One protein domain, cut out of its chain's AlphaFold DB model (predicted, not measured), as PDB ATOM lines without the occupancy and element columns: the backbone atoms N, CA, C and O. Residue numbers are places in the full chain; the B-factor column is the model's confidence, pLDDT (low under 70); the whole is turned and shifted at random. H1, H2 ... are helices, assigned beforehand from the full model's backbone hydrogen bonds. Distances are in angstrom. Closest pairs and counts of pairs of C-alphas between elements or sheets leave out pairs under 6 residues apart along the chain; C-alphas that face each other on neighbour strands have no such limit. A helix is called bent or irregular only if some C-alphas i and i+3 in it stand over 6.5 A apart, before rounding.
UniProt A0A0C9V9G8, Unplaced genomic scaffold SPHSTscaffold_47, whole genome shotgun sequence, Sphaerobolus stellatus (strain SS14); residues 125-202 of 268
ATOM      1  N   ASP A 125     355.289 179.222 261.033       88.25
ATOM      2  CA  ASP A 125     355.442 178.549 259.740       88.25
ATOM      3  C   ASP A 125     354.903 177.109 259.751       88.25
ATOM      4  O   ASP A 125     354.482 176.590 258.722       88.25
ATOM      5  N   CYS A 126     354.864 176.472 260.921       90.69
ATOM      6  CA  CYS A 126     354.463 175.077 261.081       90.69
ATOM      7  C   CYS A 126     352.956 174.855 261.292       90.69
ATOM      8  O   CYS A 126     352.511 173.709 261.357       90.69
ATOM      9  N   TYR A 127     352.149 175.916 261.407       87.62
ATOM     10  CA  TYR A 127     350.693 175.813 261.556       87.62
ATOM     11  C   TYR A 127     349.966 177.052 261.014       87.62
ATOM     12  O   TYR A 127     350.530 178.147 261.011       87.62
ATOM     13  N   PRO A 128     348.691 176.924 260.594       89.94
ATOM     14  CA  PRO A 128     347.930 178.055 260.075       89.94
ATOM     15  C   PRO A 128     347.705 179.116 261.158       89.94
ATOM     16  O   PRO A 128     347.134 178.832 262.212       89.94
ATOM     17  N   THR A 129     348.098 180.361 260.886       91.62
ATOM     18  CA  THR A 129     347.965 181.503 261.811       91.62
ATOM     19  C   THR A 129     346.851 182.476 261.440       91.62
ATOM     20  O   THR A 129     346.575 183.393 262.208       91.62
ATOM     21  N   LEU A 130     346.161 182.271 260.310       90.94
ATOM     22  CA  LEU A 130     345.166 183.217 259.788       90.94
ATOM     23  C   LEU A 130     344.038 183.525 260.790       90.94
ATOM     24  O   LEU A 130     343.625 184.672 260.928       90.94
ATOM     25  N   HIS A 131     343.613 182.526 261.568       84.44
ATOM     26  CA  HIS A 131     342.613 182.673 262.633       84.44
ATOM     27  C   HIS A 131     343.051 183.590 263.791       84.44
ATOM     28  O   HIS A 131     342.229 183.988 264.610       84.44
ATOM     29  N   LYS A 132     344.348 183.905 263.896       86.50
ATOM     30  CA  LYS A 132     344.909 184.825 264.894       86.50
ATOM     31  C   LYS A 132     345.020 186.257 264.376       86.50
ATOM     32  O   LYS A 132     345.295 187.141 265.178       86.50
ATOM     33  N   ALA A 133     344.822 186.499 263.077       88.69
ATOM     34  CA  ALA A 133     345.032 187.813 262.470       88.69
ATOM     35  C   ALA A 133     344.111 188.886 263.065       88.69
ATOM     36  O   ALA A 133     344.606 189.914 263.517       88.69
ATOM     37  N   ILE A 134     342.802 188.615 263.150       83.69
ATOM     38  CA  ILE A 134     341.840 189.541 263.770       83.69
ATOM     39  C   ILE A 134     342.199 189.787 265.251       83.69
ATOM     40  O   ILE A 134     342.431 190.943 265.602       83.69
ATOM     41  N   PRO A 135     342.379 188.750 266.104       84.56
ATOM     42  CA  PRO A 135     342.828 188.956 267.484       84.56
ATOM     43  C   PRO A 135     344.133 189.752 267.624       84.56
ATOM     44  O   PRO A 135     344.263 190.556 268.542       84.56
ATOM     45  N   ALA A 136     345.111 189.535 266.739       85.75
ATOM     46  CA  ALA A 136     346.387 190.247 266.771       85.75
ATOM     47  C   ALA A 136     346.216 191.744 266.465       85.75
ATOM     48  O   ALA A 136     346.856 192.579 267.105       85.75
ATOM     49  N   MET A 137     345.340 192.075 265.515       84.69
ATOM     50  CA  MET A 137     345.027 193.451 265.125       84.69
ATOM     51  C   MET A 137     344.229 194.180 266.212       84.69
ATOM     52  O   MET A 137     344.561 195.314 266.551       84.69
ATOM     53  N   GLU A 138     343.234 193.521 266.809       84.25
ATOM     54  CA  GLU A 138     342.459 194.072 267.930       84.25
ATOM     55  C   GLU A 138     343.326 194.279 269.176       84.25
ATOM     56  O   GLU A 138     343.227 195.311 269.840       84.25
ATOM     57  N   TYR A 139     344.220 193.330 269.474       85.75
ATOM     58  CA  TYR A 139     345.195 193.474 270.554       85.75
ATOM     59  C   TYR A 139     346.092 194.695 270.334       85.75
ATOM     60  O   TYR A 139     346.239 195.515 271.237       85.75
ATOM     61  N   LEU A 140     346.661 194.838 269.131       88.00
ATOM     62  CA  LEU A 140     347.515 195.975 268.792       88.00
ATOM     63  C   LEU A 140     346.767 197.304 268.937       88.00
ATOM     64  O   LEU A 140     347.290 198.232 269.550       88.00
ATOM     65  N   GLN A 141     345.538 197.373 268.419       86.81
ATOM     66  CA  GLN A 141     344.693 198.554 268.551       86.81
ATOM     67  C   GLN A 141     344.459 198.907 270.022       86.81
ATOM     68  O   GLN A 141     344.679 200.047 270.414       86.81
ATOM     69  N   GLY A 142     344.073 197.928 270.845       87.44
ATOM     70  CA  GLY A 142     343.826 198.146 272.268       87.44
ATOM     71  C   GLY A 142     345.071 198.601 273.034       87.44
ATOM     72  O   GLY A 142     344.970 199.440 273.923       87.44
ATOM     73  N   GLU A 143     346.257 198.090 272.694       89.12
ATOM     74  CA  GLU A 143     347.510 198.554 273.305       89.12
ATOM     75  C   GLU A 143     347.854 199.990 272.896       89.12
ATOM     76  O   GLU A 143     348.301 200.770 273.735       89.12
ATOM     77  N   TRP A 144     347.618 200.367 271.641       90.06
ATOM     78  CA  TRP A 144     347.821 201.742 271.183       90.06
ATOM     79  C   TRP A 144     346.791 202.721 271.748       90.06
ATOM     80  O   TRP A 144     347.169 203.841 272.070       90.06
ATOM     81  N   GLU A 145     345.535 202.309 271.943       89.25
ATOM     82  CA  GLU A 145     344.517 203.124 272.626       89.25
ATOM     83  C   GLU A 145     344.945 203.417 274.073       89.25
ATOM     84  O   GLU A 145     344.942 204.570 274.495       89.25
ATOM     85  N   LYS A 146     345.432 202.405 274.807       89.12
ATOM     86  CA  LYS A 146     345.969 202.598 276.168       89.12
ATOM     87  C   LYS A 146     347.176 203.533 276.198       89.12
ATOM     88  O   LYS A 146     347.278 204.368 277.095       89.12
ATOM     89  N   LEU A 147     348.102 203.383 275.245       88.56
ATOM     90  CA  LEU A 147     349.260 204.273 275.145       88.56
ATOM     91  C   LEU A 147     348.811 205.702 274.837       88.56
ATOM     92  O   LEU A 147     349.266 206.633 275.494       88.56
ATOM     93  N   GLN A 148     347.876 205.880 273.902       86.44
ATOM     94  CA  GLN A 148     347.320 207.190 273.579       86.44
ATOM     95  C   GLN A 148     346.677 207.830 274.810       86.44
ATOM     96  O   GLN A 148     346.989 208.977 275.102       86.44
ATOM     97  N   ASP A 149     345.855 207.101 275.565       85.94
ATOM     98  CA  ASP A 149     345.230 207.613 276.790       85.94
ATOM     99  C   ASP A 149     346.266 207.980 277.864       85.94
ATOM    100  O   ASP A 149     346.106 208.983 278.557       85.94
ATOM    101  N   THR A 150     347.358 207.216 277.966       86.12
ATOM    102  CA  THR A 150     348.456 207.492 278.909       86.12
ATOM    103  C   THR A 150     349.189 208.788 278.558       86.12
ATOM    104  O   THR A 150     349.477 209.594 279.442       86.12
ATOM    105  N   TYR A 151     349.468 209.020 277.271       83.69
ATOM    106  CA  TYR A 151     350.218 210.195 276.815       83.69
ATOM    107  C   TYR A 151     349.343 211.429 276.558       83.69
ATOM    108  O   TYR A 151     349.850 212.543 276.630       83.69
ATOM    109  N   ARG A 152     348.032 211.268 276.338       74.62
ATOM    110  CA  ARG A 152     347.081 212.367 276.080       74.62
ATOM    111  C   ARG A 152     346.987 213.377 277.223       74.62
ATOM    112  O   ARG A 152     346.681 214.539 276.977       74.62
ATOM    113  N   PHE A 153     347.210 212.932 278.457       70.38
ATOM    114  CA  PHE A 153     347.216 213.785 279.649       70.38
ATOM    115  C   PHE A 153     348.637 214.096 280.155       70.38
ATOM    116  O   PHE A 153     348.781 214.711 281.209       70.38
ATOM    117  N   GLY A 154     349.674 213.644 279.442       67.38
ATOM    118  CA  GLY A 154     351.079 213.841 279.804       67.38
ATOM    119  C   GLY A 154     351.750 214.990 279.042       67.38
ATOM    120  O   GLY A 154     351.168 215.587 278.146       67.38
ATOM    121  N   GLU A 155     353.013 215.271 279.378       64.12
ATOM    122  CA  GLU A 155     353.825 216.341 278.765       64.12
ATOM    123  C   GLU A 155     354.328 216.021 277.337       64.12
ATOM    124  O   GLU A 155     354.851 216.899 276.654       64.12
ATOM    125  N   ASN A 156     354.175 214.779 276.858       65.50
ATOM    126  CA  ASN A 156     354.726 214.315 275.576       65.50
ATOM    127  C   ASN A 156     353.689 214.369 274.436       65.50
ATOM    128  O   ASN A 156     353.225 213.328 273.962       65.50
ATOM    129  N   ASP A 157     353.362 215.576 273.968       67.50
ATOM    130  CA  ASP A 157     352.390 215.809 272.879       67.50
ATOM    131  C   ASP A 157     352.805 215.147 271.542       67.50
ATOM    132  O   ASP A 157     351.971 214.646 270.789       67.50
ATOM    133  N   ASP A 158     354.114 215.006 271.297       75.00
ATOM    134  CA  ASP A 158     354.689 214.417 270.072       75.00
ATOM    135  C   ASP A 158     354.269 212.952 269.807       75.00
ATOM    136  O   ASP A 158     354.396 212.448 268.686       75.00
ATOM    137  N   VAL A 159     353.783 212.235 270.825       78.62
ATOM    138  CA  VAL A 159     353.438 210.805 270.735       78.62
ATOM    139  C   VAL A 159     352.060 210.583 270.115       78.62
ATOM    140  O   VAL A 159     351.851 209.614 269.380       78.62
ATOM    141  N   VAL A 160     351.117 211.488 270.372       82.00
ATOM    142  CA  VAL A 160     349.738 211.397 269.879       82.00
ATOM    143  C   VAL A 160     349.668 211.315 268.345       82.00
ATOM    144  O   VAL A 160     349.023 210.383 267.851       82.00
ATOM    145  N   PRO A 161     350.342 212.185 267.561       86.81
ATOM    146  CA  PRO A 161     350.322 212.074 266.101       86.81
ATOM    147  C   PRO A 161     351.019 210.805 265.594       86.81
ATOM    148  O   PRO A 161     350.614 210.249 264.570       86.81
ATOM    149  N   LEU A 162     352.030 210.300 266.310       86.62
ATOM    150  CA  LEU A 162     352.721 209.061 265.945       86.62
ATOM    151  C   LEU A 162     351.806 207.839 266.096       86.62
ATOM    152  O   LEU A 162     351.754 206.991 265.203       86.62
ATOM    153  N   ILE A 163     351.056 207.764 267.199       88.38
ATOM    154  CA  ILE A 163     350.065 206.704 267.413       88.38
ATOM    155  C   ILE A 163     348.923 206.829 266.397       88.38
ATOM    156  O   ILE A 163     348.496 205.819 265.836       88.38
ATOM    157  N   GLN A 164     348.478 208.053 266.090       89.25
ATOM    158  CA  GLN A 164     347.438 208.281 265.085       89.25
ATOM    159  C   GLN A 164     347.849 207.765 263.701       89.25
ATOM    160  O   GLN A 164     347.081 207.040 263.072       89.25
ATOM    161  N   ALA A 165     349.084 208.021 263.264       90.19
ATOM    162  CA  ALA A 165     349.609 207.452 262.020       90.19
ATOM    163  C   ALA A 165     349.618 205.908 262.039       90.19
ATOM    164  O   ALA A 165     349.403 205.258 261.010       90.19
ATOM    165  N   GLY A 166     349.835 205.310 263.215       90.19
ATOM    166  CA  GLY A 166     349.673 203.876 263.448       90.19
ATOM    167  C   GLY A 166     348.237 203.406 263.214       90.19
ATOM    168  O   GLY A 166     348.027 202.456 262.455       90.19
ATOM    169  N   PHE A 167     347.245 204.084 263.799       88.38
ATOM    170  CA  PHE A 167     345.824 203.779 263.588       88.38
ATOM    171  C   PHE A 167     345.398 203.934 262.130       88.38
ATOM    172  O   PHE A 167     344.730 203.045 261.595       88.38
ATOM    173  N   ASP A 168     345.838 204.995 261.457       89.00
ATOM    174  CA  ASP A 168     345.550 205.212 260.038       89.00
ATOM    175  C   ASP A 168     346.084 204.038 259.208       89.00
ATOM    176  O   ASP A 168     345.390 203.495 258.343       89.00
ATOM    177  N   LYS A 169     347.291 203.552 259.526       89.88
ATOM    178  CA  LYS A 169     347.861 202.377 258.863       89.88
ATOM    179  C   LYS A 169     347.098 201.093 259.186       89.88
ATOM    180  O   LYS A 169     346.909 200.265 258.292       89.88
ATOM    181  N   LEU A 170     346.663 200.921 260.430       87.44
ATOM    182  CA  LEU A 170     345.865 199.776 260.863       87.44
ATOM    183  C   LEU A 170     344.527 199.720 260.114       87.44
ATOM    184  O   LEU A 170     344.122 198.643 259.676       87.44
ATOM    185  N   SER A 171     343.893 200.874 259.889       83.25
ATOM    186  CA  SER A 171     342.635 200.983 259.140       83.25
ATOM    187  C   SER A 171     342.766 200.445 257.711       83.25
ATOM    188  O   SER A 171     341.919 199.677 257.262       83.25
ATOM    189  N   ILE A 172     343.881 200.740 257.031       86.12
ATOM    190  CA  ILE A 172     344.165 200.235 255.680       86.12
ATOM    191  C   ILE A 172     344.235 198.706 255.680       86.12
ATOM    192  O   ILE A 172     343.753 198.066 254.748       86.12
ATOM    193  N   TYR A 173     344.839 198.102 256.705       86.19
ATOM    194  CA  TYR A 173     344.891 196.645 256.810       86.19
ATOM    195  C   TYR A 173     343.521 196.041 257.111       86.19
ATOM    196  O   TYR A 173     343.196 195.018 256.519       86.19
ATOM    197  N   TYR A 174     342.704 196.671 257.958       82.12
ATOM    198  CA  TYR A 174     341.322 196.232 258.170       82.12
ATOM    199  C   TYR A 174     340.504 196.245 256.880       82.12
ATOM    200  O   TYR A 174     339.859 195.244 256.582       82.12
ATOM    201  N   LEU A 175     340.607 197.310 256.080       80.75
ATOM    202  CA  LEU A 175     339.942 197.386 254.776       80.75
ATOM    203  C   LEU A 175     340.403 196.261 253.839       80.75
ATOM    204  O   LEU A 175     339.584 195.599 253.223       80.75
ATOM    205  N   LYS A 176     341.704 195.961 253.792       81.62
ATOM    206  CA  LYS A 176     342.214 194.837 252.984       81.62
ATOM    207  C   LYS A 176     341.766 193.465 253.486       81.62
ATOM    208  O   LYS A 176     341.656 192.532 252.700       81.62
ATOM    209  N   MET A 177     341.562 193.309 254.794       81.62
ATOM    210  CA  MET A 177     341.029 192.064 255.355       81.62
ATOM    211  C   MET A 177     339.549 191.872 255.005       81.62
ATOM    212  O   MET A 177     339.088 190.737 254.975       81.62
ATOM    213  N   GLU A 178     338.821 192.956 254.730       76.00
ATOM    214  CA  GLU A 178     337.422 192.938 254.293       76.00
ATOM    215  C   GLU A 178     337.234 192.378 252.885       76.00
ATOM    216  O   GLU A 178     336.208 191.766 252.601       76.00
ATOM    217  N   ASP A 179     338.244 192.523 252.023       81.50
ATOM    218  CA  ASP A 179     338.203 192.050 250.635       81.50
ATOM    219  C   ASP A 179     338.050 190.517 250.524       81.50
ATOM    220  O   ASP A 179     337.855 189.982 249.430       81.50
ATOM    221  N   THR A 180     338.160 189.779 251.637       85.00
ATOM    222  CA  THR A 180     338.058 188.321 251.664       85.00
ATOM    223  C   THR A 180     337.418 187.776 252.941       85.00
ATOM    224  O   THR A 180     337.801 188.103 254.063       85.00
ATOM    225  N   ASP A 181     336.527 186.798 252.777       84.81
ATOM    226  CA  ASP A 181     335.923 186.064 253.897       84.81
ATOM    227  C   ASP A 181     336.908 185.102 254.589       84.81
ATOM    228  O   ASP A 181     336.578 184.481 255.604       84.81
ATOM    229  N   ALA A 182     338.130 184.946 254.062       87.19
ATOM    230  CA  ALA A 182     339.115 183.982 254.553       87.19
ATOM    231  C   ALA A 182     339.441 184.163 256.045       87.19
ATOM    232  O   ALA A 182     339.581 183.173 256.764       87.19
ATOM    233  N   TYR A 183     339.511 185.405 256.531       83.12
ATOM    234  CA  TYR A 183     339.779 185.707 257.940       83.12
ATOM    235  C   TYR A 183     338.638 185.240 258.856       83.12
ATOM    236  O   TYR A 183     338.876 184.590 259.881       83.12
ATOM    237  N   GLY A 184     337.392 185.515 258.460       79.50
ATOM    238  CA  GLY A 184     336.196 185.061 259.170       79.50
ATOM    239  C   GLY A 184     336.089 183.538 259.164       79.50
ATOM    240  O   GLY A 184     335.979 182.912 260.221       79.50
ATOM    241  N   ASN A 185     336.234 182.928 257.987       84.81
ATOM    242  CA  ASN A 185     336.184 181.480 257.808       84.81
ATOM    243  C   ASN A 185     337.265 180.765 258.626       84.81
ATOM    244  O   ASN A 185     336.955 179.820 259.350       84.81
ATOM    245  N   ALA A 186     338.515 181.235 258.598       86.38
ATOM    246  CA  ALA A 186     339.596 180.660 259.399       86.38
ATOM    247  C   ALA A 186     339.299 180.728 260.901       86.38
ATOM    248  O   ALA A 186     339.559 179.769 261.633       86.38
ATOM    249  N   THR A 187     338.713 181.833 261.362       80.69
ATOM    250  CA  THR A 187     338.320 182.013 262.766       80.69
ATOM    251  C   THR A 187     337.233 181.015 263.170       80.69
ATOM    252  O   THR A 187     337.345 180.366 264.209       80.69
ATOM    253  N   VAL A 188     336.214 180.824 262.326       79.62
ATOM    254  CA  VAL A 188     335.096 179.895 262.575       79.62
ATOM    255  C   VAL A 188     335.532 178.429 262.509       79.62
ATOM    256  O   VAL A 188     335.078 177.606 263.315       79.62
ATOM    257  N   LEU A 189     336.400 178.085 261.559       84.50
ATOM    258  CA  LEU A 189     336.885 176.720 261.347       84.50
ATOM    259  C   LEU A 189     337.884 176.279 262.420       84.50
ATOM    260  O   LEU A 189     338.042 175.084 262.661       84.50
ATOM    261  N   THR A 190     338.523 177.220 263.112       82.00
ATOM    262  CA  THR A 190     339.499 176.889 264.147       82.00
ATOM    263  C   THR A 190     338.807 176.429 265.433       82.00
ATOM    264  O   THR A 190     338.392 177.226 266.277       82.00
ATOM    265  N   SER A 191     338.751 175.110 265.628       77.88
ATOM    266  CA  SER A 191     338.191 174.452 266.822       77.88
ATOM    267  C   SER A 191     338.787 174.976 268.130       77.88
ATOM    268  O   SER A 191     338.085 175.064 269.133       77.88
ATOM    269  N   TYR A 192     340.065 175.372 268.120       71.50
ATOM    270  CA  TYR A 192     340.749 175.943 269.282       71.50
ATOM    271  C   TYR A 192     340.050 177.200 269.821       71.50
ATOM    272  O   TYR A 192     339.866 177.314 271.031       71.50
ATOM    273  N   VAL A 193     339.575 178.100 268.952       66.69
ATOM    274  CA  VAL A 193     338.872 179.328 269.368       66.69
ATOM    275  C   VAL A 193     337.563 178.978 270.084       66.69
ATOM    276  O   VAL A 193     337.285 179.493 271.170       66.69
ATOM    277  N   LYS A 194     336.807 178.017 269.539       67.38
ATOM    278  CA  LYS A 194     335.588 177.473 270.164       67.38
ATOM    279  C   LYS A 194     335.891 176.816 271.514       67.38
ATOM    280  O   LYS A 194     335.167 177.032 272.481       67.38
ATOM    281  N   MET A 195     336.985 176.062 271.612       70.31
ATOM    282  CA  MET A 195     337.407 175.414 272.859       70.31
ATOM    283  C   MET A 195     337.878 176.413 273.921       70.31
ATOM    284  O   MET A 195     337.577 176.227 275.095       70.31
ATOM    285  N   CYS A 196     338.579 177.488 273.548       65.94
ATOM    286  CA  CYS A 196     338.947 178.568 274.469       65.94
ATOM    287  C   CYS A 196     337.713 179.285 275.022       65.94
ATOM    288  O   CYS A 196     337.657 179.558 276.221       65.94
ATOM    289  N   TYR A 197     336.713 179.539 274.176       60.56
ATOM    290  CA  TYR A 197     335.417 180.059 274.607       60.56
ATOM    291  C   TYR A 197     334.747 179.114 275.615       60.56
ATOM    292  O   TYR A 197     334.426 179.535 276.726       60.56
ATOM    293  N   LEU A 198     334.623 177.822 275.285       64.00
ATOM    294  CA  LEU A 198     334.051 176.821 276.190       64.00
ATOM    295  C   LEU A 198     334.824 176.748 277.511       64.00
ATOM    296  O   LEU A 198     334.229 176.816 278.573       64.00
ATOM    297  N   LYS A 199     336.157 176.720 277.491       65.31
ATOM    298  CA  LYS A 199     336.968 176.723 278.721       65.31
ATOM    299  C   LYS A 199     336.825 177.996 279.553       65.31
ATOM    300  O   LYS A 199     337.056 177.948 280.756       65.31
ATOM    301  N   LYS A 200     336.518 179.142 278.942       65.31
ATOM    302  CA  LYS A 200     336.325 180.404 279.669       65.31
ATOM    303  C   LYS A 200     334.946 180.469 280.321       65.31
ATOM    304  O   LYS A 200     334.848 180.938 281.449       65.31
ATOM    305  N   TRP A 201     333.917 179.975 279.634       52.06
ATOM    306  CA  TRP A 201     332.516 180.158 280.026       52.06
ATOM    307  C   TRP A 201     331.835 178.898 280.587       52.06
ATOM    308  O   TRP A 201     330.798 179.009 281.225       52.06
ATOM    309  N   TRP A 202     332.424 177.711 280.419       57.03
ATOM    310  CA  TRP A 202     331.858 176.405 280.799       57.03
ATOM    311  C   TRP A 202     332.617 175.735 281.960       57.03
ATOM    312  O   TRP A 202     332.768 174.519 282.015       57.03
TER     313      TRP A 202
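What this domain is: This is residues 125 to 202 of the 268 residues of an uncharacterized protein of Sphaerobolus stellatus (strain SS14) (UniProt A0A0C9V9G8). What shape do these coordinates make? A long helical hairpin, H1 and H2, has the short helix H3 at its open end, packed on residues 130 to 134 of H1, and residues 194 to 202, of which 194 to 201 belong to H4, stick out beyond it. What is it built of? The 78 printed residues, all helix by class, have four named helices in the order H1, H2, H3, H4 and no named strand. How large is it? It is loose, with a radius of gyration of the C-alphas of 16.2 A and spans of 46 by 33 by 22 A.

Where its parts are: Where are the long helices? H1, residues 130 to 152, begins at C-alpha 130 (345.166, 183.217, 259.788) and is 33.4 A long; it is irregular, with C-alphas 131 and 134 7.0 A apart. H2, residues 159 to 178, is 29.1 A long. And the short ones? H3, residues 182 to 189, is 10.2 A long. H4, residues 191 to 201, is 15.5 A long and ends at C-alpha 201 (332.516, 180.158, 280.026).

How they stand to each other: How does H1 meet H2? They touch as a hairpin, opposite ways at a shallow tilt of 21 degrees; their closest C-alphas, of Gln 148 and Val 160, are 6.1 A apart. Where is H3? It touches H1 at residues 130 to 134 alone, closest at the C-alphas of His 131 and Thr 187, 4.3 A. Their lines are only just about perpendicular, at 71 degrees. What of H4? It is close to H3 but not clearly touching, the closest C-alphas, of Thr 187 and Val 193, being 7.1 A apart. Are the helix backbones complete? Every O i to N i+4 pair is within hydrogen-bond range in H2, H3 and H4, and 17 of 19 are in H1.

The domain as a whole: Is the printed part unbroken? It has no cut, and no link is long. Where is confidence low? Residues 154 to 157, 193 to 194 and 196 to 202 are under 70.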